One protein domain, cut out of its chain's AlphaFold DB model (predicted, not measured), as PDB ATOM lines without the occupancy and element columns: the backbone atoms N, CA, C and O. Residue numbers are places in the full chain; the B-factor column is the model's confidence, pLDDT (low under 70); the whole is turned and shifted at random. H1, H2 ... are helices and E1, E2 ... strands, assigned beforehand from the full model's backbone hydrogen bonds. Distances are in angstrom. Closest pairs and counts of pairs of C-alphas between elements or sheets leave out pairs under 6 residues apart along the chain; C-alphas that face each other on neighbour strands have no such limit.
ATOM      1  N   GLU A  45     -32.844 -60.083   1.158       95.50
ATOM      2  CA  GLU A  45     -31.453 -59.665   1.244       95.50
ATOM      3  C   GLU A  45     -30.771 -59.793  -0.119       95.50
ATOM      4  O   GLU A  45     -31.093 -60.655  -0.949       95.50
ATOM      5  N   PHE A  46     -29.846 -58.882  -0.357       96.19
ATOM      6  CA  PHE A  46     -29.077 -58.746  -1.566       96.19
ATOM      7  C   PHE A  46     -27.627 -58.486  -1.194       96.19
ATOM      8  O   PHE A  46     -27.334 -57.746  -0.262       96.19
ATOM      9  N   GLU A  47     -26.730 -59.009  -2.006       96.31
ATOM     10  CA  GLU A  47     -25.323 -58.684  -1.957       96.31
ATOM     11  C   GLU A  47     -25.012 -57.625  -3.016       96.31
ATOM     12  O   GLU A  47     -25.343 -57.757  -4.204       96.31
ATOM     13  N   VAL A  48     -24.384 -56.545  -2.570       97.81
ATOM     14  CA  VAL A  48     -23.922 -55.436  -3.393       97.81
ATOM     15  C   VAL A  48     -22.430 -55.602  -3.630       97.81
ATOM     16  O   VAL A  48     -21.630 -55.462  -2.710       97.81
ATOM     17  N   ARG A  49     -22.044 -55.849  -4.882       97.88
ATOM     18  CA  ARG A  49     -20.642 -56.025  -5.278       97.88
ATOM     19  C   ARG A  49     -20.144 -54.828  -6.064       97.88
ATOM     20  O   ARG A  49     -20.831 -54.332  -6.960       97.88
ATOM     21  N   GLY A  50     -18.920 -54.398  -5.798       97.38
ATOM     22  CA  GLY A  50     -18.338 -53.271  -6.512       97.38
ATOM     23  C   GLY A  50     -16.826 -53.195  -6.414       97.38
ATOM     24  O   GLY A  50     -16.157 -54.058  -5.848       97.38
ATOM     25  N   THR A  51     -16.289 -52.126  -6.994       97.88
ATOM     26  CA  THR A  51     -14.891 -51.731  -6.823       97.88
ATOM     27  C   THR A  51     -14.834 -50.248  -6.507       97.88
ATOM     28  O   THR A  51     -15.620 -49.477  -7.051       97.88
ATOM     29  N   VAL A  52     -13.907 -49.851  -5.639       97.88
ATOM     30  CA  VAL A  52     -13.606 -48.444  -5.357       97.88
ATOM     31  C   VAL A  52     -12.114 -48.183  -5.449       97.88
ATOM     32  O   VAL A  52     -11.287 -49.044  -5.147       97.88
ATOM     33  N   LYS A  53     -11.756 -46.960  -5.840       97.75
ATOM     34  CA  LYS A  53     -10.366 -46.500  -5.803       97.75
ATOM     35  C   LYS A  53     -10.007 -46.002  -4.407       97.75
ATOM     36  O   LYS A  53     -10.824 -45.381  -3.728       97.75
ATOM     37  N   LEU A  54      -8.772 -46.257  -4.001       97.56
ATOM     38  CA  LEU A  54      -8.183 -45.856  -2.733       97.56
ATOM     39  C   LEU A  54      -6.800 -45.258  -2.996       97.56
ATOM     40  O   LEU A  54      -5.920 -45.919  -3.555       97.56
ATOM     41  N   LYS A  55      -6.605 -44.008  -2.573       96.94
ATOM     42  CA  LYS A  55      -5.285 -43.376  -2.552       96.94
ATOM     43  C   LYS A  55      -4.502 -43.892  -1.350       96.94
ATOM     44  O   LYS A  55      -4.949 -43.775  -0.214       96.94
ATOM     45  N   MET A  56      -3.345 -44.489  -1.610       97.06
ATOM     46  CA  MET A  56      -2.501 -45.117  -0.594       97.06
ATOM     47  C   MET A  56      -1.065 -45.182  -1.112       97.06
ATOM     48  O   MET A  56      -0.849 -45.505  -2.281       97.06
ATOM     49  N   SER A  57      -0.073 -44.863  -0.277       97.75
ATOM     50  CA  SER A  57       1.329 -44.990  -0.684       97.75
ATOM     51  C   SER A  57       1.764 -46.460  -0.735       97.75
ATOM     52  O   SER A  57       1.132 -47.334  -0.148       97.75
ATOM     53  N   ASP A  58       2.877 -46.754  -1.411       96.94
ATOM     54  CA  ASP A  58       3.429 -48.117  -1.418       96.94
ATOM     55  C   ASP A  58       3.900 -48.560  -0.025       96.94
ATOM     56  O   ASP A  58       3.833 -49.744   0.299       96.94
ATOM     57  N   ALA A  59       4.325 -47.610   0.815       97.75
ATOM     58  CA  ALA A  59       4.673 -47.872   2.207       97.75
ATOM     59  C   ALA A  59       3.430 -48.229   3.037       97.75
ATOM     60  O   ALA A  59       3.445 -49.229   3.750       97.75
ATOM     61  N   ASP A  60       2.338 -47.471   2.883       97.94
ATOM     62  CA  ASP A  60       1.062 -47.769   3.545       97.94
ATOM     63  C   ASP A  60       0.488 -49.113   3.080       97.94
ATOM     64  O   ASP A  60      -0.060 -49.859   3.885       97.94
ATOM     65  N   TYR A  61       0.631 -49.451   1.790       97.06
ATOM     66  CA  TYR A  61       0.214 -50.752   1.273       97.06
ATOM     67  C   TYR A  61       1.059 -51.893   1.842       97.06
ATOM     68  O   TYR A  61       0.522 -52.973   2.079       97.06
ATOM     69  N   ALA A  62       2.362 -51.692   2.050       97.19
ATOM     70  CA  ALA A  62       3.236 -52.705   2.638       97.19
ATOM     71  C   ALA A  62       2.913 -52.970   4.122       97.19
ATOM     72  O   ALA A  62       3.075 -54.100   4.588       97.19
ATOM     73  N   ASP A  63       2.412 -51.968   4.847       98.06
ATOM     74  CA  ASP A  63       1.945 -52.108   6.227       98.06
ATOM     75  C   ASP A  63       0.531 -52.716   6.272       98.06
ATOM     76  O   ASP A  63      -0.467 -52.097   5.907       98.06
ATOM     77  N   ALA A  64       0.424 -53.956   6.756       97.06
ATOM     78  CA  ALA A  64      -0.846 -54.678   6.798       97.06
ATOM     79  C   ALA A  64      -1.909 -54.010   7.688       97.06
ATOM     80  O   ALA A  64      -3.090 -54.032   7.332       97.06
ATOM     81  N   ALA A  65      -1.514 -53.427   8.824       96.88
ATOM     82  CA  ALA A  65      -2.447 -52.776   9.738       96.88
ATOM     83  C   ALA A  65      -2.934 -51.452   9.146       96.88
ATOM     84  O   ALA A  65      -4.136 -51.180   9.150       96.88
ATOM     85  N   LYS A  66      -2.017 -50.671   8.564       97.56
ATOM     86  CA  LYS A  66      -2.356 -49.405   7.911       97.56
ATOM     87  C   LYS A  66      -3.225 -49.614   6.675       97.56
ATOM     88  O   LYS A  66      -4.238 -48.934   6.526       97.56
ATOM     89  N   ARG A  67      -2.881 -50.588   5.830       97.31
ATOM     90  CA  ARG A  67      -3.691 -50.996   4.676       97.31
ATOM     91  C   ARG A  67      -5.104 -51.386   5.104       97.31
ATOM     92  O   ARG A  67      -6.059 -50.899   4.508       97.31
ATOM     93  N   LYS A  68      -5.244 -52.221   6.141       95.81
ATOM     94  CA  LYS A  68      -6.555 -52.638   6.667       95.81
ATOM     95  C   LYS A  68      -7.377 -51.441   7.160       95.81
ATOM     96  O   LYS A  68      -8.543 -51.337   6.807       95.81
ATOM     97  N   ASP A  69      -6.780 -50.529   7.927       95.69
ATOM     98  CA  ASP A  69      -7.453 -49.309   8.407       95.69
ATOM     99  C   ASP A  69      -7.933 -48.419   7.248       95.69
ATOM    100  O   ASP A  69      -9.102 -48.039   7.205       95.69
ATOM    101  N   LEU A  70      -7.067 -48.136   6.269       97.25
ATOM    102  CA  LEU A  70      -7.410 -47.300   5.113       97.25
ATOM    103  C   LEU A  70      -8.520 -47.916   4.255       97.25
ATOM    104  O   LEU A  70      -9.440 -47.210   3.838       97.25
ATOM    105  N   VAL A  71      -8.451 -49.228   4.014       96.94
ATOM    106  CA  VAL A  71      -9.497 -49.954   3.291       96.94
ATOM    107  C   VAL A  71     -10.809 -49.927   4.069       96.94
ATOM    108  O   VAL A  71     -11.828 -49.540   3.501       96.94
ATOM    109  N   ASN A  72     -10.790 -50.236   5.367       95.25
ATOM    110  CA  ASN A  72     -11.991 -50.213   6.201       95.25
ATOM    111  C   ASN A  72     -12.657 -48.835   6.190       95.25
ATOM    112  O   ASN A  72     -13.846 -48.741   5.915       95.25
ATOM    113  N   ARG A  73     -11.895 -47.751   6.385       96.25
ATOM    114  CA  ARG A  73     -12.429 -46.376   6.342       96.25
ATOM    115  C   ARG A  73     -13.069 -46.032   4.998       96.25
ATOM    116  O   ARG A  73     -14.052 -45.288   4.944       96.25
ATOM    117  N   ARG A  74     -12.501 -46.545   3.905       97.19
ATOM    118  CA  ARG A  74     -13.031 -46.353   2.554       97.19
ATOM    119  C   ARG A  74     -14.326 -47.131   2.343       97.19
ATOM    120  O   ARG A  74     -15.292 -46.552   1.860       97.19
ATOM    121  N   LEU A  75     -14.372 -48.400   2.742       96.75
ATOM    122  CA  LEU A  75     -15.574 -49.227   2.619       96.75
ATOM    123  C   LEU A  75     -16.697 -48.760   3.558       96.75
ATOM    124  O   LEU A  75     -17.852 -48.742   3.144       96.75
ATOM    125  N   THR A  76     -16.377 -48.263   4.758       94.50
ATOM    126  CA  THR A  76     -17.352 -47.595   5.636       94.50
ATOM    127  C   THR A  76     -17.975 -46.381   4.945       94.50
ATOM    128  O   THR A  76     -19.189 -46.197   5.011       94.50
ATOM    129  N   ALA A  77     -17.186 -45.569   4.229       96.00
ATOM    130  CA  ALA A  77     -17.740 -44.469   3.440       96.00
ATOM    131  C   ALA A  77     -18.691 -44.982   2.346       96.00
ATOM    132  O   ALA A  77     -19.797 -44.461   2.224       96.00
ATOM    133  N   VAL A  78     -18.309 -46.025   1.598       96.94
ATOM    134  CA  VAL A  78     -19.173 -46.641   0.573       96.94
ATOM    135  C   VAL A  78     -20.497 -47.115   1.173       96.94
ATOM    136  O   VAL A  78     -21.548 -46.718   0.677       96.94
ATOM    137  N   GLY A  79     -20.465 -47.891   2.261       95.56
ATOM    138  CA  GLY A  79     -21.673 -48.389   2.931       95.56
ATOM    139  C   GLY A  79     -22.589 -47.265   3.423       95.56
ATOM    140  O   GLY A  79     -23.808 -47.337   3.272       95.56
ATOM    141  N   LEU A  80     -22.013 -46.166   3.916       94.50
ATOM    142  CA  LEU A  80     -22.759 -44.995   4.378       94.50
ATOM    143  C   LEU A  80     -23.399 -44.184   3.253       94.50
ATOM    144  O   LEU A  80     -24.556 -43.781   3.381       94.50
ATOM    145  N   TYR A  81     -22.669 -43.931   2.166       96.31
ATOM    146  CA  TYR A  81     -23.228 -43.249   0.998       96.31
ATOM    147  C   TYR A  81     -24.266 -44.124   0.298       96.31
ATOM    148  O   TYR A  81     -25.314 -43.619  -0.097       96.31
ATOM    149  N   LEU A  82     -24.035 -45.438   0.233       96.88
ATOM    150  CA  LEU A  82     -25.026 -46.386  -0.253       96.88
ATOM    151  C   LEU A  82     -26.271 -46.388   0.638       96.88
ATOM    152  O   LEU A  82     -27.367 -46.269   0.109       96.88
ATOM    153  N   THR A  83     -26.127 -46.411   1.968       94.88
ATOM    154  CA  THR A  83     -27.250 -46.262   2.915       94.88
ATOM    155  C   THR A  83     -28.024 -44.973   2.650       94.88
ATOM    156  O   THR A  83     -29.249 -44.988   2.538       94.88
ATOM    157  N   ALA A  84     -27.316 -43.847   2.523       93.81
ATOM    158  CA  ALA A  84     -27.932 -42.555   2.242       93.81
ATOM    159  C   ALA A  84     -28.652 -42.535   0.890       93.81
ATOM    160  O   ALA A  84     -29.652 -41.840   0.765       93.81
ATOM    161  N   TYR A  85     -28.190 -43.302  -0.096       95.88
ATOM    162  CA  TYR A  85     -28.847 -43.450  -1.390       95.88
ATOM    163  C   TYR A  85     -30.097 -44.335  -1.297       95.88
ATOM    164  O   TYR A  85     -31.174 -43.936  -1.730       95.88
ATOM    165  N   VAL A  86     -29.997 -45.518  -0.690       95.62
ATOM    166  CA  VAL A  86     -31.065 -46.527  -0.763       95.62
ATOM    167  C   VAL A  86     -32.187 -46.350   0.252       95.62
ATOM    168  O   VAL A  86     -33.287 -46.847   0.026       95.62
ATOM    169  N   THR A  87     -31.943 -45.627   1.343       93.19
ATOM    170  CA  THR A  87     -32.938 -45.497   2.408       93.19
ATOM    171  C   THR A  87     -33.990 -44.438   2.136       93.19
ATOM    172  O   THR A  87     -33.707 -43.420   1.501       93.19
ATOM    173  N   ASP A  88     -35.184 -44.660   2.674       90.75
ATOM    174  CA  ASP A  88     -36.342 -43.787   2.511       90.75
ATOM    175  C   ASP A  88     -36.074 -42.353   2.949       90.75
ATOM    176  O   ASP A  88     -35.426 -42.084   3.968       90.75
ATOM    177  N   LYS A  89     -36.613 -41.424   2.161       88.06
ATOM    178  CA  LYS A  89     -36.495 -39.988   2.381       88.06
ATOM    179  C   LYS A  89     -37.797 -39.463   2.963       88.06
ATOM    180  O   LYS A  89     -38.869 -39.714   2.427       88.06
ATOM    181  N   PHE A  90     -37.694 -38.693   4.038       84.31
ATOM    182  CA  PHE A  90     -38.789 -37.865   4.525       84.31
ATOM    183  C   PHE A  90     -38.236 -36.492   4.894       84.31
ATOM    184  O   PHE A  90     -37.146 -36.384   5.455       84.31
ATOM    185  N   ARG A  91     -38.965 -35.428   4.562       81.06
ATOM    186  CA  ARG A  91     -38.463 -34.064   4.752       81.06
ATOM    187  C   ARG A  91     -38.109 -33.784   6.208       81.06
ATOM    188  O   ARG A  91     -37.032 -33.280   6.486       81.06
ATOM    189  N   GLY A  92     -38.974 -34.163   7.138       81.69
ATOM    190  CA  GLY A  92     -38.791 -33.962   8.570       81.69
ATOM    191  C   GLY A  92     -39.943 -34.557   9.369       81.69
ATOM    192  O   GLY A  92     -40.862 -35.140   8.791       81.69
ATOM    193  N   ILE A  93     -39.873 -34.419  10.687       78.88
ATOM    194  CA  ILE A  93     -40.964 -34.758  11.604       78.88
ATOM    195  C   ILE A  93     -41.469 -33.433  12.163       78.88
ATOM    196  O   ILE A  93     -40.661 -32.642  12.630       78.88
ATOM    197  N   PHE A 107     -35.055 -33.331   8.440       80.31
ATOM    198  CA  PHE A 107     -34.217 -34.483   8.743       80.31
ATOM    199  C   PHE A 107     -33.392 -34.923   7.528       80.31
ATOM    200  O   PHE A 107     -32.180 -35.116   7.655       80.31
ATOM    201  N   PHE A 108     -34.018 -35.019   6.346       84.44
ATOM    202  CA  PHE A 108     -33.324 -35.246   5.077       84.44
ATOM    203  C   PHE A 108     -33.407 -34.013   4.199       84.44
ATOM    204  O   PHE A 108     -34.475 -33.575   3.792       84.44
ATOM    205  N   ARG A 109     -32.243 -33.485   3.834       87.50
ATOM    206  CA  ARG A 109     -32.140 -32.410   2.850       87.50
ATOM    207  C   ARG A 109     -32.051 -32.955   1.435       87.50
ATOM    208  O   ARG A 109     -32.241 -32.168   0.519       87.50
ATOM    209  N   ASN A 110     -31.778 -34.249   1.244       88.31
ATOM    210  CA  ASN A 110     -31.511 -34.921  -0.032       88.31
ATOM    211  C   ASN A 110     -32.667 -35.783  -0.563       88.31
ATOM    212  O   ASN A 110     -32.445 -36.888  -1.044       88.31
ATOM    213  N   GLU A 111     -33.891 -35.259  -0.510       88.75
ATOM    214  CA  GLU A 111     -35.120 -35.986  -0.873       88.75
ATOM    215  C   GLU A 111     -35.107 -36.616  -2.279       88.75
ATOM    216  O   GLU A 111     -35.691 -37.673  -2.474       88.75
ATOM    217  N   GLU A 112     -34.397 -36.018  -3.238       87.50
ATOM    218  CA  GLU A 112     -34.290 -36.526  -4.617       87.50
ATOM    219  C   GLU A 112     -33.145 -37.545  -4.809       87.50
ATOM    220  O   GLU A 112     -33.020 -38.167  -5.865       87.50
ATOM    221  N   TYR A 113     -32.290 -37.735  -3.801       89.38
ATOM    222  CA  TYR A 113     -31.149 -38.648  -3.859       89.38
ATOM    223  C   TYR A 113     -31.545 -40.048  -3.364       89.38
ATOM    224  O   TYR A 113     -31.233 -40.461  -2.243       89.38
ATOM    225  N   GLY A 114     -32.243 -40.783  -4.230       91.38
ATOM    226  CA  GLY A 114     -32.668 -42.166  -4.004       91.38
ATOM    227  C   GLY A 114     -33.920 -42.293  -3.128       91.38
ATOM    228  O   GLY A 114     -34.852 -41.520  -3.307       91.38
ATOM    229  N   GLY A 115     -33.960 -43.260  -2.203       92.69
ATOM    230  CA  GLY A 115     -35.181 -43.627  -1.462       92.69
ATOM    231  C   GLY A 115     -35.892 -44.839  -2.058       92.69
ATOM    232  O   GLY A 115     -36.867 -44.700  -2.785       92.69
ATOM    233  N   PHE A 116     -35.372 -46.032  -1.767       94.81
ATOM    234  CA  PHE A 116     -35.817 -47.297  -2.360       94.81
ATOM    235  C   PHE A 116     -36.216 -48.330  -1.294       94.81
ATOM    236  O   PHE A 116     -36.073 -49.533  -1.517       94.81
ATOM    237  N   HIS A 117     -36.662 -47.872  -0.119       94.25
ATOM    238  CA  HIS A 117     -37.094 -48.706   1.005       94.25
ATOM    239  C   HIS A 117     -36.061 -49.748   1.454       94.25
ATOM    240  O   HIS A 117     -36.405 -50.837   1.916       94.25
ATOM    241  N   ALA A 118     -34.776 -49.418   1.314       96.12
ATOM    242  CA  ALA A 118     -33.676 -50.324   1.610       96.12
ATOM    243  C   ALA A 118     -32.763 -49.829   2.734       96.12
ATOM    244  O   ALA A 118     -32.748 -48.652   3.118       96.12
ATOM    245  N   MET A 119     -31.940 -50.751   3.216       96.00
ATOM    246  CA  MET A 119     -30.899 -50.489   4.194       96.00
ATOM    247  C   MET A 119     -29.678 -51.347   3.919       96.00
ATOM    248  O   MET A 119     -29.801 -52.531   3.624       96.00
ATOM    249  N   VAL A 120     -28.505 -50.737   4.050       95.81
ATOM    250  CA  VAL A 120     -27.228 -51.452   4.018       95.81
ATOM    251  C   VAL A 120     -26.904 -51.921   5.425       95.81
ATOM    252  O   VAL A 120     -27.030 -51.153   6.386       95.81
ATOM    253  N   ARG A 121     -26.426 -53.155   5.534       93.88
ATOM    254  CA  ARG A 121     -25.862 -53.703   6.760       93.88
ATOM    255  C   ARG A 121     -24.408 -53.240   6.865       93.88
ATOM    256  O   ARG A 121     -23.499 -53.741   6.218       93.88
ATOM    257  N   ASN A 122     -24.187 -52.153   7.598       87.19
ATOM    258  CA  ASN A 122     -22.974 -51.338   7.482       87.19
ATOM    259  C   ASN A 122     -21.690 -52.036   7.961       87.19
ATOM    260  O   ASN A 122     -20.594 -51.558   7.661       87.19
ATOM    261  N   HIS A 123     -21.812 -53.133   8.710       86.62
ATOM    262  CA  HIS A 123     -20.681 -53.889   9.240       86.62
ATOM    263  C   HIS A 123     -20.362 -55.169   8.457       86.62
ATOM    264  O   HIS A 123     -19.396 -55.839   8.813       86.62
ATOM    265  N   THR A 124     -21.077 -55.461   7.364       88.31
ATOM    266  CA  THR A 124     -20.809 -56.637   6.513       88.31
ATOM    267  C   THR A 124     -19.945 -56.324   5.298       88.31
ATOM    268  O   THR A 124     -19.884 -57.093   4.347       88.31
ATOM    269  N   ALA A 125     -19.247 -55.185   5.315       91.00
ATOM    270  CA  ALA A 125     -18.311 -54.833   4.259       91.00
ATOM    271  C   ALA A 125     -17.162 -55.847   4.205       91.00
ATOM    272  O   ALA A 125     -16.226 -55.784   5.009       91.00
ATOM    273  N   GLU A 126     -17.202 -56.742   3.228       91.31
ATOM    274  CA  GLU A 126     -16.137 -57.701   2.988       91.31
ATOM    275  C   GLU A 126     -15.171 -57.155   1.945       91.31
ATOM    276  O   GLU A 126     -15.534 -56.760   0.835       91.31
ATOM    277  N   GLN A 127     -13.895 -57.112   2.319       92.56
ATOM    278  CA  GLN A 127     -12.833 -56.728   1.408       92.56
ATOM    279  C   GLN A 127     -12.452 -57.922   0.529       92.56
ATOM    280  O   GLN A 127     -11.958 -58.933   1.024       92.56
ATOM    281  N   GLY A 128     -12.540 -57.743  -0.786       92.50
ATOM    282  CA  GLY A 128     -11.945 -58.657  -1.752       92.50
ATOM    283  C   GLY A 128     -10.494 -58.299  -2.096       92.50
ATOM    284  O   GLY A 128      -9.629 -58.082  -1.239       92.50
ATOM    285  N   THR A 129     -10.198 -58.253  -3.394       95.50
ATOM    286  CA  THR A 129      -8.844 -58.021  -3.907       95.50
ATOM    287  C   THR A 129      -8.461 -56.545  -3.799       95.50
ATOM    288  O   THR A 129      -9.231 -55.669  -4.182       95.50
ATOM    289  N   VAL A 130      -7.228 -56.275  -3.350       96.81
ATOM    290  CA  VAL A 130      -6.609 -54.941  -3.394       96.81
ATOM    291  C   VAL A 130      -5.493 -54.945  -4.431       96.81
ATOM    292  O   VAL A 130      -4.443 -55.557  -4.222       96.81
ATOM    293  N   LYS A 131      -5.709 -54.255  -5.552       97.31
ATOM    294  CA  LYS A 131      -4.798 -54.244  -6.701       97.31
ATOM    295  C   LYS A 131      -4.272 -52.841  -6.968       97.31
ATOM    296  O   LYS A 131      -5.042 -51.898  -7.094       97.31
ATOM    297  N   LYS A 132      -2.956 -52.695  -7.127       97.38
ATOM    298  CA  LYS A 132      -2.367 -51.430  -7.585       97.38
ATOM    299  C   LYS A 132      -2.753 -51.180  -9.044       97.38
ATOM    300  O   LYS A 132      -2.481 -52.017  -9.904       97.38
ATOM    301  N   VAL A 133      -3.362 -50.030  -9.320       97.56
ATOM    302  CA  VAL A 133      -3.820 -49.634 -10.668       97.56
ATOM    303  C   VAL A 133      -3.147 -48.355 -11.173       97.56
ATOM    304  O   VAL A 133      -3.246 -48.027 -12.350       97.56
ATOM    305  N   GLY A 134      -2.415 -47.653 -10.307       95.50
ATOM    306  CA  GLY A 134      -1.626 -46.478 -10.660       95.50
ATOM    307  C   GLY A 134      -0.613 -46.118  -9.576       95.50
ATOM    308  O   GLY A 134      -0.545 -46.757  -8.523       95.50
ATOM    309  N   ALA A 135       0.194 -45.087  -9.825       95.75
ATOM    310  CA  ALA A 135       1.091 -44.544  -8.810       95.75
ATOM    311  C   ALA A 135       0.264 -43.996  -7.634       95.75
ATOM    312  O   ALA A 135      -0.477 -43.031  -7.797       95.75
ATOM    313  N   GLY A 136       0.363 -44.643  -6.470       95.75
ATOM    314  CA  GLY A 136      -0.393 -44.274  -5.271       95.75
ATOM    315  C   GLY A 136      -1.902 -44.558  -5.328       95.75
ATOM    316  O   GLY A 136      -2.633 -44.033  -4.493       95.75
ATOM    317  N   ILE A 137      -2.380 -45.346  -6.304       97.44
ATOM    318  CA  ILE A 137      -3.807 -45.663  -6.475       97.44
ATOM    319  C   ILE A 137      -3.999 -47.175  -6.501       97.44
ATOM    320  O   ILE A 137      -3.419 -47.887  -7.331       97.44
ATOM    321  N   TYR A 138      -4.867 -47.639  -5.613       98.12
ATOM    322  CA  TYR A 138      -5.269 -49.025  -5.473       98.12
ATOM    323  C   TYR A 138      -6.762 -49.151  -5.752       98.12
ATOM    324  O   TYR A 138      -7.542 -48.270  -5.411       98.12
ATOM    325  N   GLU A 139      -7.156 -50.235  -6.394       98.00
ATOM    326  CA  GLU A 139      -8.544 -50.635  -6.569       98.00
ATOM    327  C   GLU A 139      -8.859 -51.719  -5.543       98.00
ATOM    328  O   GLU A 139      -8.083 -52.664  -5.377       98.00
ATOM    329  N   VAL A 140      -9.968 -51.547  -4.834       98.12
ATOM    330  CA  VAL A 140     -10.454 -52.454  -3.798       98.12
ATOM    331  C   VAL A 140     -11.793 -52.998  -4.266       98.12
ATOM    332  O   VAL A 140     -12.730 -52.218  -4.434       98.12
ATOM    333  N   SER A 141     -11.892 -54.308  -4.487       98.25
ATOM    334  CA  SER A 141     -13.196 -54.951  -4.661       98.25
ATOM    335  C   SER A 141     -13.852 -55.183  -3.305       98.25
ATOM    336  O   SER A 141     -13.155 -55.439  -2.321       98.25
ATOM    337  N   PHE A 142     -15.175 -55.104  -3.251       97.75
ATOM    338  CA  PHE A 142     -15.925 -55.291  -2.014       97.75
ATOM    339  C   PHE A 142     -17.276 -55.953  -2.255       97.75
ATOM    340  O   PHE A 142     -17.819 -55.881  -3.364       97.75
ATOM    341  N   GLU A 143     -17.804 -56.525  -1.180       96.94
ATOM    342  CA  GLU A 143     -19.168 -57.037  -1.054       96.94
ATOM    343  C   GLU A 143     -19.806 -56.418   0.202       96.94
ATOM    344  O   GLU A 143     -19.103 -56.058   1.150       96.94
ATOM    345  N   LEU A 144     -21.114 -56.177   0.161       96.00
ATOM    346  CA  LEU A 144     -21.902 -55.532   1.215       96.00
ATOM    347  C   LEU A 144     -23.311 -56.114   1.202       96.00
ATOM    348  O   LEU A 144     -23.897 -56.218   0.123       96.00
ATOM    349  N   ASP A 145     -23.898 -56.379   2.364       96.19
ATOM    350  CA  ASP A 145     -25.299 -56.801   2.411       96.19
ATOM    351  C   ASP A 145     -26.251 -55.608   2.437       96.19
ATOM    352  O   ASP A 145     -25.997 -54.545   3.022       96.19
ATOM    353  N   LEU A 146     -27.383 -55.801   1.779       96.69
ATOM    354  CA  LEU A 146     -28.462 -54.844   1.661       96.69
ATOM    355  C   LEU A 146     -29.788 -55.589   1.750       96.69
ATOM    356  O   LEU A 146     -30.021 -56.528   0.997       96.69
ATOM    357  N   ALA A 147     -30.705 -55.115   2.586       97.31
ATOM    358  CA  ALA A 147     -32.084 -55.592   2.597       97.31
ATOM    359  C   ALA A 147     -33.032 -54.525   2.044       97.31
ATOM    360  O   ALA A 147     -32.801 -53.325   2.195       97.31
ATOM    361  N   GLY A 148     -34.112 -54.965   1.398       96.81
ATOM    362  CA  GLY A 148     -35.187 -54.105   0.898       96.81
ATOM    363  C   GLY A 148     -36.260 -54.894   0.143       96.81
ATOM    364  O   GLY A 148     -36.248 -56.128   0.194       96.81
ATOM    365  N   PRO A 149     -37.204 -54.234  -0.554       96.25
ATOM    366  CA  PRO A 149     -38.306 -54.903  -1.238       96.25
ATOM    367  C   PRO A 149     -37.848 -56.035  -2.159       96.25
ATOM    368  O   PRO A 149     -36.838 -55.926  -2.857       96.25
ATOM    369  N   LYS A 150     -38.635 -57.114  -2.251       95.00
ATOM    370  CA  LYS A 150     -38.325 -58.250  -3.147       95.00
ATOM    371  C   LYS A 150     -38.183 -57.848  -4.621       95.00
ATOM    372  O   LYS A 150     -37.508 -58.542  -5.378       95.00
ATOM    373  N   ASN A 151     -38.799 -56.739  -5.025       94.25
ATOM    374  CA  ASN A 151     -38.718 -56.151  -6.361       94.25
ATOM    375  C   ASN A 151     -37.652 -55.041  -6.488       94.25
ATOM    376  O   ASN A 151     -37.732 -54.248  -7.422       94.25
ATOM    377  N   MET A 152     -36.635 -54.989  -5.617       94.38
ATOM    378  CA  MET A 152     -35.572 -53.964  -5.616       94.38
ATOM    379  C   MET A 152     -34.974 -53.664  -7.002       94.38
ATOM    380  O   MET A 152     -34.774 -52.507  -7.369       94.38
ATOM    381  N   THR A 153     -34.728 -54.692  -7.820       93.25
ATOM    382  CA  THR A 153     -34.161 -54.548  -9.175       93.25
ATOM    383  C   THR A 153     -35.086 -53.832 -10.167       93.25
ATOM    384  O   THR A 153     -34.669 -53.529 -11.280       93.25
ATOM    385  N   GLN A 154     -36.354 -53.621  -9.812       93.38
ATOM    386  CA  GLN A 154     -37.317 -52.833 -10.583       93.38
ATOM    387  C   GLN A 154     -37.393 -51.380 -10.090       93.38
ATOM    388  O   GLN A 154     -37.824 -50.516 -10.846       93.38
ATOM    389  N   LEU A 155     -36.980 -51.121  -8.843       93.81
ATOM    390  CA  LEU A 155     -37.017 -49.802  -8.209       93.81
ATOM    391  C   LEU A 155     -35.733 -49.004  -8.471       93.81
ATOM    392  O   LEU A 155     -35.790 -47.807  -8.741       93.81
ATOM    393  N   LEU A 156     -34.574 -49.665  -8.417       94.94
ATOM    394  CA  LEU A 156     -33.285 -49.010  -8.637       94.94
ATOM    395  C   LEU A 156     -33.084 -48.619 -10.114       94.94
ATOM    396  O   LEU A 156     -33.409 -49.401 -11.016       94.94
ATOM    397  N   PRO A 157     -32.475 -47.453 -10.399       94.94
ATOM    398  CA  PRO A 157     -32.160 -47.051 -11.762       94.94
ATOM    399  C   PRO A 157     -31.042 -47.931 -12.329       94.94
ATOM    400  O   PRO A 157     -29.884 -47.877 -11.904       94.94
ATOM    401  N   ARG A 158     -31.399 -48.759 -13.313       94.69
ATOM    402  CA  ARG A 158     -30.468 -49.701 -13.931       94.69
ATOM    403  C   ARG A 158     -29.378 -48.975 -14.726       94.69
ATOM    404  O   ARG A 158     -29.667 -48.134 -15.574       94.69
ATOM    405  N   SER A 159     -28.132 -49.389 -14.527       93.00
ATOM    406  CA  SER A 159     -26.979 -49.009 -15.340       93.00
ATOM    407  C   SER A 159     -26.620 -50.145 -16.305       93.00
ATOM    408  O   SER A 159     -26.152 -51.212 -15.903       93.00
ATOM    409  N   GLY A 160     -26.868 -49.932 -17.600       89.12
ATOM    410  CA  GLY A 160     -26.596 -50.912 -18.657       89.12
ATOM    411  C   GLY A 160     -27.552 -52.116 -18.686       89.12
ATOM    412  O   GLY A 160     -28.586 -52.152 -18.022       89.12
ATOM    413  N   THR A 161     -27.223 -53.125 -19.497       86.88
ATOM    414  CA  THR A 161     -28.094 -54.290 -19.760       86.88
ATOM    415  C   THR A 161     -27.546 -55.616 -19.228       86.88
ATOM    416  O   THR A 161     -28.253 -56.616 -19.267       86.88
ATOM    417  N   SER A 162     -26.321 -55.646 -18.688       85.38
ATOM    418  CA  SER A 162     -25.669 -56.880 -18.217       85.38
ATOM    419  C   SER A 162     -26.366 -57.514 -17.009       85.38
ATOM    420  O   SER A 162     -26.957 -56.785 -16.217       85.38
ATOM    421  N   THR A 163     -26.221 -58.832 -16.849       86.69
ATOM    422  CA  THR A 163     -26.514 -59.594 -15.619       86.69
ATOM    423  C   THR A 163     -25.202 -59.824 -14.846       86.69
ATOM    424  O   THR A 163     -24.183 -60.072 -15.498       86.69
ATOM    425  N   PRO A 164     -25.171 -59.730 -13.500       92.50
ATOM    426  CA  PRO A 164     -26.269 -59.359 -12.591       92.50
ATOM    427  C   PRO A 164     -26.752 -57.913 -12.793       92.50
ATOM    428  O   PRO A 164     -26.108 -57.143 -13.506       92.50
ATOM    429  N   PHE A 165     -27.900 -57.558 -12.198       95.56
ATOM    430  CA  PHE A 165     -28.431 -56.188 -12.215       95.56
ATOM    431  C   PHE A 165     -27.361 -55.208 -11.725       95.56
ATOM    432  O   PHE A 165     -26.692 -55.488 -10.734       95.56
ATOM    433  N   LYS A 166     -27.201 -54.066 -12.401       97.12
ATOM    434  CA  LYS A 166     -26.253 -53.024 -11.996       97.12
ATOM    435  C   LYS A 166     -26.941 -51.681 -11.834       97.12
ATOM    436  O   LYS A 166     -27.856 -51.374 -12.594       97.12
ATOM    437  N   PHE A 167     -26.454 -50.875 -10.902       97.44
ATOM    438  CA  PHE A 167     -26.850 -49.483 -10.687       97.44
ATOM    439  C   PHE A 167     -25.612 -48.629 -10.393       97.44
ATOM    440  O   PHE A 167     -24.519 -49.154 -10.192       97.44
ATOM    441  N   GLU A 168     -25.763 -47.308 -10.425       97.06
ATOM    442  CA  GLU A 168     -24.670 -46.371 -10.162       97.06
ATOM    443  C   GLU A 168     -24.824 -45.737  -8.775       97.06
ATOM    444  O   GLU A 168     -25.871 -45.169  -8.466       97.06
ATOM    445  N   LEU A 169     -23.770 -45.792  -7.960       97.69
ATOM    446  CA  LEU A 169     -23.650 -45.018  -6.725       97.69
ATOM    447  C   LEU A 169     -22.726 -43.823  -6.958       97.69
ATOM    448  O   LEU A 169     -21.571 -43.997  -7.346       97.69
ATOM    449  N   LYS A 170     -23.208 -42.615  -6.657       97.50
ATOM    450  CA  LYS A 170     -22.394 -41.390  -6.655       97.50
ATOM    451  C   LYS A 170     -21.990 -41.020  -5.237       97.50
ATOM    452  O   LYS A 170     -22.842 -41.044  -4.356       97.50
ATOM    453  N   MET A 171     -20.742 -40.613  -5.035       97.31
ATOM    454  CA  MET A 171     -20.229 -40.107  -3.753       97.31
ATOM    455  C   MET A 171     -19.040 -39.156  -3.983       97.31
ATOM    456  O   MET A 171     -18.500 -39.134  -5.091       97.31
ATOM    457  N   PRO A 172     -18.612 -38.348  -2.992       97.69
ATOM    458  CA  PRO A 172     -17.410 -37.528  -3.133       97.69
ATOM    459  C   PRO A 172     -16.172 -38.379  -3.420       97.69
ATOM    460  O   PRO A 172     -15.985 -39.437  -2.808       97.69
ATOM    461  N   GLU A 173     -15.316 -37.899  -4.321       97.19
ATOM    462  CA  GLU A 173     -14.033 -38.544  -4.605       97.19
ATOM    463  C   GLU A 173     -13.198 -38.659  -3.317       97.19
ATOM    464  O   GLU A 173     -13.176 -37.749  -2.488       97.19
ATOM    465  N   ASP A 174     -12.536 -39.804  -3.131       95.69
ATOM    466  CA  ASP A 174     -11.699 -40.117  -1.963       95.69
ATOM    467  C   ASP A 174     -12.399 -40.049  -0.593       95.69
ATOM    468  O   ASP A 174     -11.725 -40.007   0.442       95.69
ATOM    469  N   ALA A 175     -13.735 -40.062  -0.541       97.06
ATOM    470  CA  ALA A 175     -14.447 -40.092   0.731       97.06
ATOM    471  C   ALA A 175     -13.975 -41.266   1.605       97.06
ATOM    472  O   ALA A 175     -13.939 -42.423   1.175       97.06
ATOM    473  N   THR A 176     -13.640 -40.947   2.851       96.62
ATOM    474  CA  THR A 176     -13.274 -41.895   3.905       96.62
ATOM    475  C   THR A 176     -14.027 -41.522   5.172       96.62
ATOM    476  O   THR A 176     -14.303 -40.347   5.419       96.62
ATOM    477  N   VAL A 177     -14.385 -42.521   5.975       95.19
ATOM    478  CA  VAL A 177     -15.091 -42.313   7.240       95.19
ATOM    479  C   VAL A 177     -14.395 -43.093   8.338       95.19
ATOM    480  O   VAL A 177     -14.025 -44.246   8.148       95.19
ATOM    481  N   ASP A 178     -14.214 -42.460   9.494       91.12
ATOM    482  CA  ASP A 178     -13.802 -43.174  10.695       91.12
ATOM    483  C   ASP A 178     -14.988 -43.998  11.229       91.12
ATOM    484  O   ASP A 178     -16.008 -43.402  11.588       91.12
ATOM    485  N   PRO A 179     -14.889 -45.336  11.321       82.81
ATOM    486  CA  PRO A 179     -15.984 -46.165  11.829       82.81
ATOM    487  C   PRO A 179     -16.336 -45.872  13.297       82.81
ATOM    488  O   PRO A 179     -17.419 -46.233  13.749       82.81
ATOM    489  N   THR A 180     -15.451 -45.199  14.042       82.12
ATOM    490  CA  THR A 180     -15.691 -44.774  15.432       82.12
ATOM    491  C   THR A 180     -16.296 -43.372  15.541       82.12
ATOM    492  O   THR A 180     -16.792 -42.994  16.602       82.12
ATOM    493  N   ASN A 181     -16.277 -42.588  14.457       86.25
ATOM    494  CA  ASN A 181     -16.809 -41.229  14.419       86.25
ATOM    495  C   ASN A 181     -17.458 -40.935  13.060       86.25
ATOM    496  O   ASN A 181     -16.864 -40.320  12.169       86.25
ATOM    497  N   VAL A 182     -18.701 -41.385  12.913       85.69
ATOM    498  CA  VAL A 182     -19.434 -41.334  11.647       85.69
ATOM    499  C   VAL A 182     -20.140 -39.979  11.462       85.69
ATOM    500  O   VAL A 182     -21.043 -39.651  12.242       85.69
ATOM    501  N   PRO A 183     -19.838 -39.203  10.396       89.12
ATOM    502  CA  PRO A 183     -20.453 -37.900  10.129       89.12
ATOM    503  C   PRO A 183     -21.842 -38.049   9.479       89.12
ATOM    504  O   PRO A 183     -22.096 -37.600   8.360       89.12
ATOM    505  N   ARG A 184     -22.769 -38.698  10.191       82.38
ATOM    506  CA  ARG A 184     -24.094 -39.096   9.680       82.38
ATOM    507  C   ARG A 184     -24.888 -37.942   9.096       82.38
ATOM    508  O   ARG A 184     -25.410 -38.073   8.000       82.38
ATOM    509  N   GLY A 185     -24.975 -36.826   9.822       84.38
ATOM    510  CA  GLY A 185     -25.735 -35.657   9.378       84.38
ATOM    511  C   GLY A 185     -25.205 -35.093   8.061       84.38
ATOM    512  O   GLY A 185     -25.989 -34.708   7.205       84.38
ATOM    513  N   THR A 186     -23.887 -35.109   7.857       89.94
ATOM    514  CA  THR A 186     -23.270 -34.666   6.603       89.94
ATOM    515  C   THR A 186     -23.578 -35.628   5.460       89.94
ATOM    516  O   THR A 186     -24.011 -35.185   4.403       89.94
ATOM    517  N   ILE A 187     -23.403 -36.938   5.667       91.75
ATOM    518  CA  ILE A 187     -23.605 -37.941   4.608       91.75
ATOM    519  C   ILE A 187     -25.089 -38.082   4.250       91.75
ATOM    520  O   ILE A 187     -25.436 -38.066   3.074       91.75
ATOM    521  N   ARG A 188     -25.982 -38.140   5.246       87.25
ATOM    522  CA  ARG A 188     -27.437 -38.226   5.033       87.25
ATOM    523  C   ARG A 188     -28.011 -37.016   4.309       87.25
ATOM    524  O   ARG A 188     -29.058 -37.148   3.706       87.25
ATOM    525  N   ASN A 189     -27.351 -35.862   4.371       89.75
ATOM    526  CA  ASN A 189     -27.786 -34.643   3.690       89.75
ATOM    527  C   ASN A 189     -26.991 -34.350   2.414       89.75
ATOM    528  O   ASN A 189     -27.211 -33.313   1.782       89.75
ATOM    529  N   TRP A 190     -26.062 -35.228   2.035       93.56
ATOM    530  CA  TRP A 190     -25.262 -35.040   0.838       93.56
ATOM    531  C   TRP A 190     -26.116 -35.203  -0.424       93.56
ATOM    532  O   TRP A 190     -26.963 -36.097  -0.509       93.56
ATOM    533  N   LYS A 191     -25.860 -34.329  -1.402       93.19
ATOM    534  CA  LYS A 191     -26.476 -34.321  -2.729       93.19
ATOM    535  C   LYS A 191     -25.396 -34.224  -3.800       93.19
ATOM    536  O   LYS A 191     -24.553 -33.329  -3.690       93.19
ATOM    537  N   PRO A 192     -25.439 -35.049  -4.854       93.88
ATOM    538  CA  PRO A 192     -24.516 -34.898  -5.968       93.88
ATOM    539  C   PRO A 192     -24.717 -33.577  -6.730       93.88
ATOM    540  O   PRO A 192     -23.742 -32.998  -7.191       93.88
ATOM    541  N   GLU A 193     -25.941 -33.054  -6.826       92.75
ATOM    542  CA  GLU A 193     -26.276 -31.870  -7.638       92.75
ATOM    543  C   GLU A 193     -25.700 -30.566  -7.073       92.75
ATOM    544  O   GLU A 193     -25.438 -29.624  -7.820       92.75
ATOM    545  N   THR A 194     -25.520 -30.495  -5.753       93.25
ATOM    546  CA  THR A 194     -25.016 -29.297  -5.061       93.25
ATOM    547  C   THR A 194     -23.606 -29.476  -4.507       93.25
ATOM    548  O   THR A 194     -23.061 -28.549  -3.902       93.25
ATOM    549  N   HIS A 195     -22.994 -30.649  -4.693       94.94
ATOM    550  CA  HIS A 195     -21.627 -30.889  -4.259       94.94
ATOM    551  C   HIS A 195     -20.641 -30.121  -5.147       94.94
ATOM    552  O   HIS A 195     -20.668 -30.219  -6.368       94.94
ATOM    553  N   THR A 196     -19.757 -29.341  -4.526       95.94
ATOM    554  CA  THR A 196     -18.799 -28.474  -5.233       95.94
ATOM    555  C   THR A 196     -17.460 -29.150  -5.531       95.94
ATOM    556  O   THR A 196     -16.667 -28.615  -6.306       95.94
ATOM    557  N   GLY A 197     -17.184 -30.294  -4.899       96.06
ATOM    558  CA  GLY A 197     -15.973 -31.084  -5.108       96.06
ATOM    559  C   GLY A 197     -16.116 -32.120  -6.229       96.06
ATOM    560  O   GLY A 197     -17.200 -32.290  -6.792       96.06
ATOM    561  N   PRO A 198     -15.024 -32.824  -6.568       97.25
ATOM    562  CA  PRO A 198     -15.083 -33.941  -7.499       97.25
ATOM    563  C   PRO A 198     -15.961 -35.080  -6.959       97.25
ATOM    564  O   PRO A 198     -15.951 -35.404  -5.770       97.25
ATOM    565  N   ILE A 199     -16.722 -35.691  -7.866       97.88
ATOM    566  CA  ILE A 199     -17.628 -36.813  -7.599       97.88
ATOM    567  C   ILE A 199     -17.105 -38.027  -8.354       97.88
ATOM    568  O   ILE A 199     -16.750 -37.934  -9.531       97.88
ATOM    569  N   GLU A 200     -17.121 -39.173  -7.693       97.06
ATOM    570  CA  GLU A 200     -16.918 -40.472  -8.320       97.06
ATOM    571  C   GLU A 200     -18.249 -41.216  -8.473       97.06
ATOM    572  O   GLU A 200     -19.176 -41.055  -7.673       97.06
ATOM    573  N   ALA A 201     -18.328 -42.028  -9.523       97.12
ATOM    574  CA  ALA A 201     -19.465 -42.879  -9.832       97.12
ATOM    575  C   ALA A 201     -19.002 -44.338  -9.864       97.12
ATOM    576  O   ALA A 201     -18.070 -44.685 -10.594       97.12
ATOM    577  N   HIS A 202     -19.661 -45.182  -9.078       96.75
ATOM    578  CA  HIS A 202     -19.338 -46.597  -8.939       96.75
ATOM    579  C   HIS A 202     -20.465 -47.440  -9.518       96.75
ATOM    580  O   HIS A 202     -21.610 -47.332  -9.084       96.75
ATOM    581  N   ALA A 203     -20.146 -48.298 -10.486       96.31
ATOM    582  CA  ALA A 203     -21.087 -49.291 -10.986       96.31
ATOM    583  C   ALA A 203     -21.140 -50.472 -10.008       96.31
ATOM    584  O   ALA A 203     -20.174 -51.230  -9.895       96.31
ATOM    585  N   LEU A 204     -22.264 -50.620  -9.314       98.06
ATOM    586  CA  LEU A 204     -22.492 -51.661  -8.318       98.06
ATOM    587  C   LEU A 204     -23.392 -52.745  -8.897       98.06
ATOM    588  O   LEU A 204     -24.398 -52.440  -9.537       98.06
ATOM    589  N   ALA A 205     -23.032 -54.005  -8.684       97.88
ATOM    590  CA  ALA A 205     -23.866 -55.155  -8.994       97.88
ATOM    591  C   ALA A 205     -24.733 -55.514  -7.786       97.88
ATOM    592  O   ALA A 205     -24.235 -55.517  -6.667       97.88
ATOM    593  N   LEU A 206     -26.001 -55.847  -8.021       97.00
ATOM    594  CA  LEU A 206     -26.937 -56.326  -7.008       97.00
ATOM    595  C   LEU A 206     -27.300 -57.781  -7.308       97.00
ATOM    596  O   LEU A 206     -27.828 -58.084  -8.385       97.00
ATOM    597  N   VAL A 207     -27.034 -58.671  -6.360       95.75
ATOM    598  CA  VAL A 207     -27.343 -60.101  -6.450       95.75
ATOM    599  C   VAL A 207     -28.291 -60.449  -5.317       95.75
ATOM    600  O   VAL A 207     -27.997 -60.166  -4.167       95.75
ATOM    601  N   ARG A 208     -29.447 -61.042  -5.616       93.88
ATOM    602  CA  ARG A 208     -30.369 -61.480  -4.564       93.88
ATOM    603  C   ARG A 208     -29.800 -62.711  -3.863       93.88
ATOM    604  O   ARG A 208     -29.453 -63.675  -4.543       93.88
ATOM    605  N   LEU A 209     -29.769 -62.686  -2.535       92.12
ATOM    606  CA  LEU A 209     -29.357 -63.833  -1.740       92.12
ATOM    607  C   LEU A 209     -30.497 -64.864  -1.613       92.12
ATOM    608  O   LEU A 209     -31.684 -64.512  -1.704       92.12
TER     609      LEU A 209
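AT A GLANCE: This is residues 45 to 93 and 107 to 209 of the 522 residues of an uncharacterized protein of Deltaproteobacteria bacterium (UniProt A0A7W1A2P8). A strongly twisted sheet of five strands curls round one long helix, H2, which lies along one face of it. Three short helices sit about this body: H1 at the beginning of H2, H3 beside the strands, and H4 packed on residues 80 to 84 of H2. The printed part has 152 residues, with four named helices and five named strands in the order E1 H1 H2 E2 E3 H3 E4 H4 E5; across the antiparallel sheet the order is E2 E3 E1 E5 E4. The class is mixed, helices and strands, in two layers, H2 on one face of the sheet. The whole is compact, with a radius of gyration of the C-alphas of 15.4 A and spans of 46 by 34 by 25 A.

HOW THE PARTS SIT: E1, residues 45 to 55, is an inner strand between E3, residues 137 to 149, and E5, residues 199 to 208. N 48 and O 144 of E1 and E3 are 2.8 A apart, and N 49 and O 205 of E1 and E5 also 2.8 A, both within hydrogen-bond range. Edge strand E2, residues 126 to 134, bends by 51 degrees at residue 129 and forms a hairpin with E3, with N 128 and O 141 at 2.8 A. Edge strand E4, residues 165 to 172, is the antiparallel neighbour of E5, with N 169 and O 202 at 2.9 A. The sheet curls round residues 67 to 86 of H2, residues 64 to 86; the closest C-alphas of H2 and E4 are those of Tyr 81 and Met 171, 6.4 A apart. H1, residues 58 to 62, only grazes the sheet and only just touches H2, only at the corner, with 3 pairs of C-alphas within 8 A, the closest Tyr 61 and Arg 67 at 5.2 A. H3, residues 152 to 155, stands at the sheet's level, only just, at a height of 3.6 A. H4, residues 184 to 188, is not on the sheet and touches H2, the closest C-alphas being those of Ala 84 and Arg 188, 5.2 A. Every O i to N i+4 pair is within hydrogen-bond range in H1, H2 and H4; H3 is too short for one.

IN THESE COORDINATES: E1 begins at C-alpha 45 (-31.453, -59.665, 1.244) and is 31.1 A long. H2 is 32.2 A long from C-alpha 64 (-0.846, -54.678, 6.798). E2 is 22.9 A, E3 36.1 A, E4 23.5 A and E5 27.9 A long, ending at C-alpha 208 (-30.369, -61.480, -4.564).

THE WHOLE: The C-alphas farthest apart, Ala 62 and Ile 93, are 48.5 A apart. Residues 94 to 106 are not printed; C-alphas 93 and 107 are 7.3 A apart across this cut. The link E4 to H4 is long. No printed residue is under 70 in pLDDT.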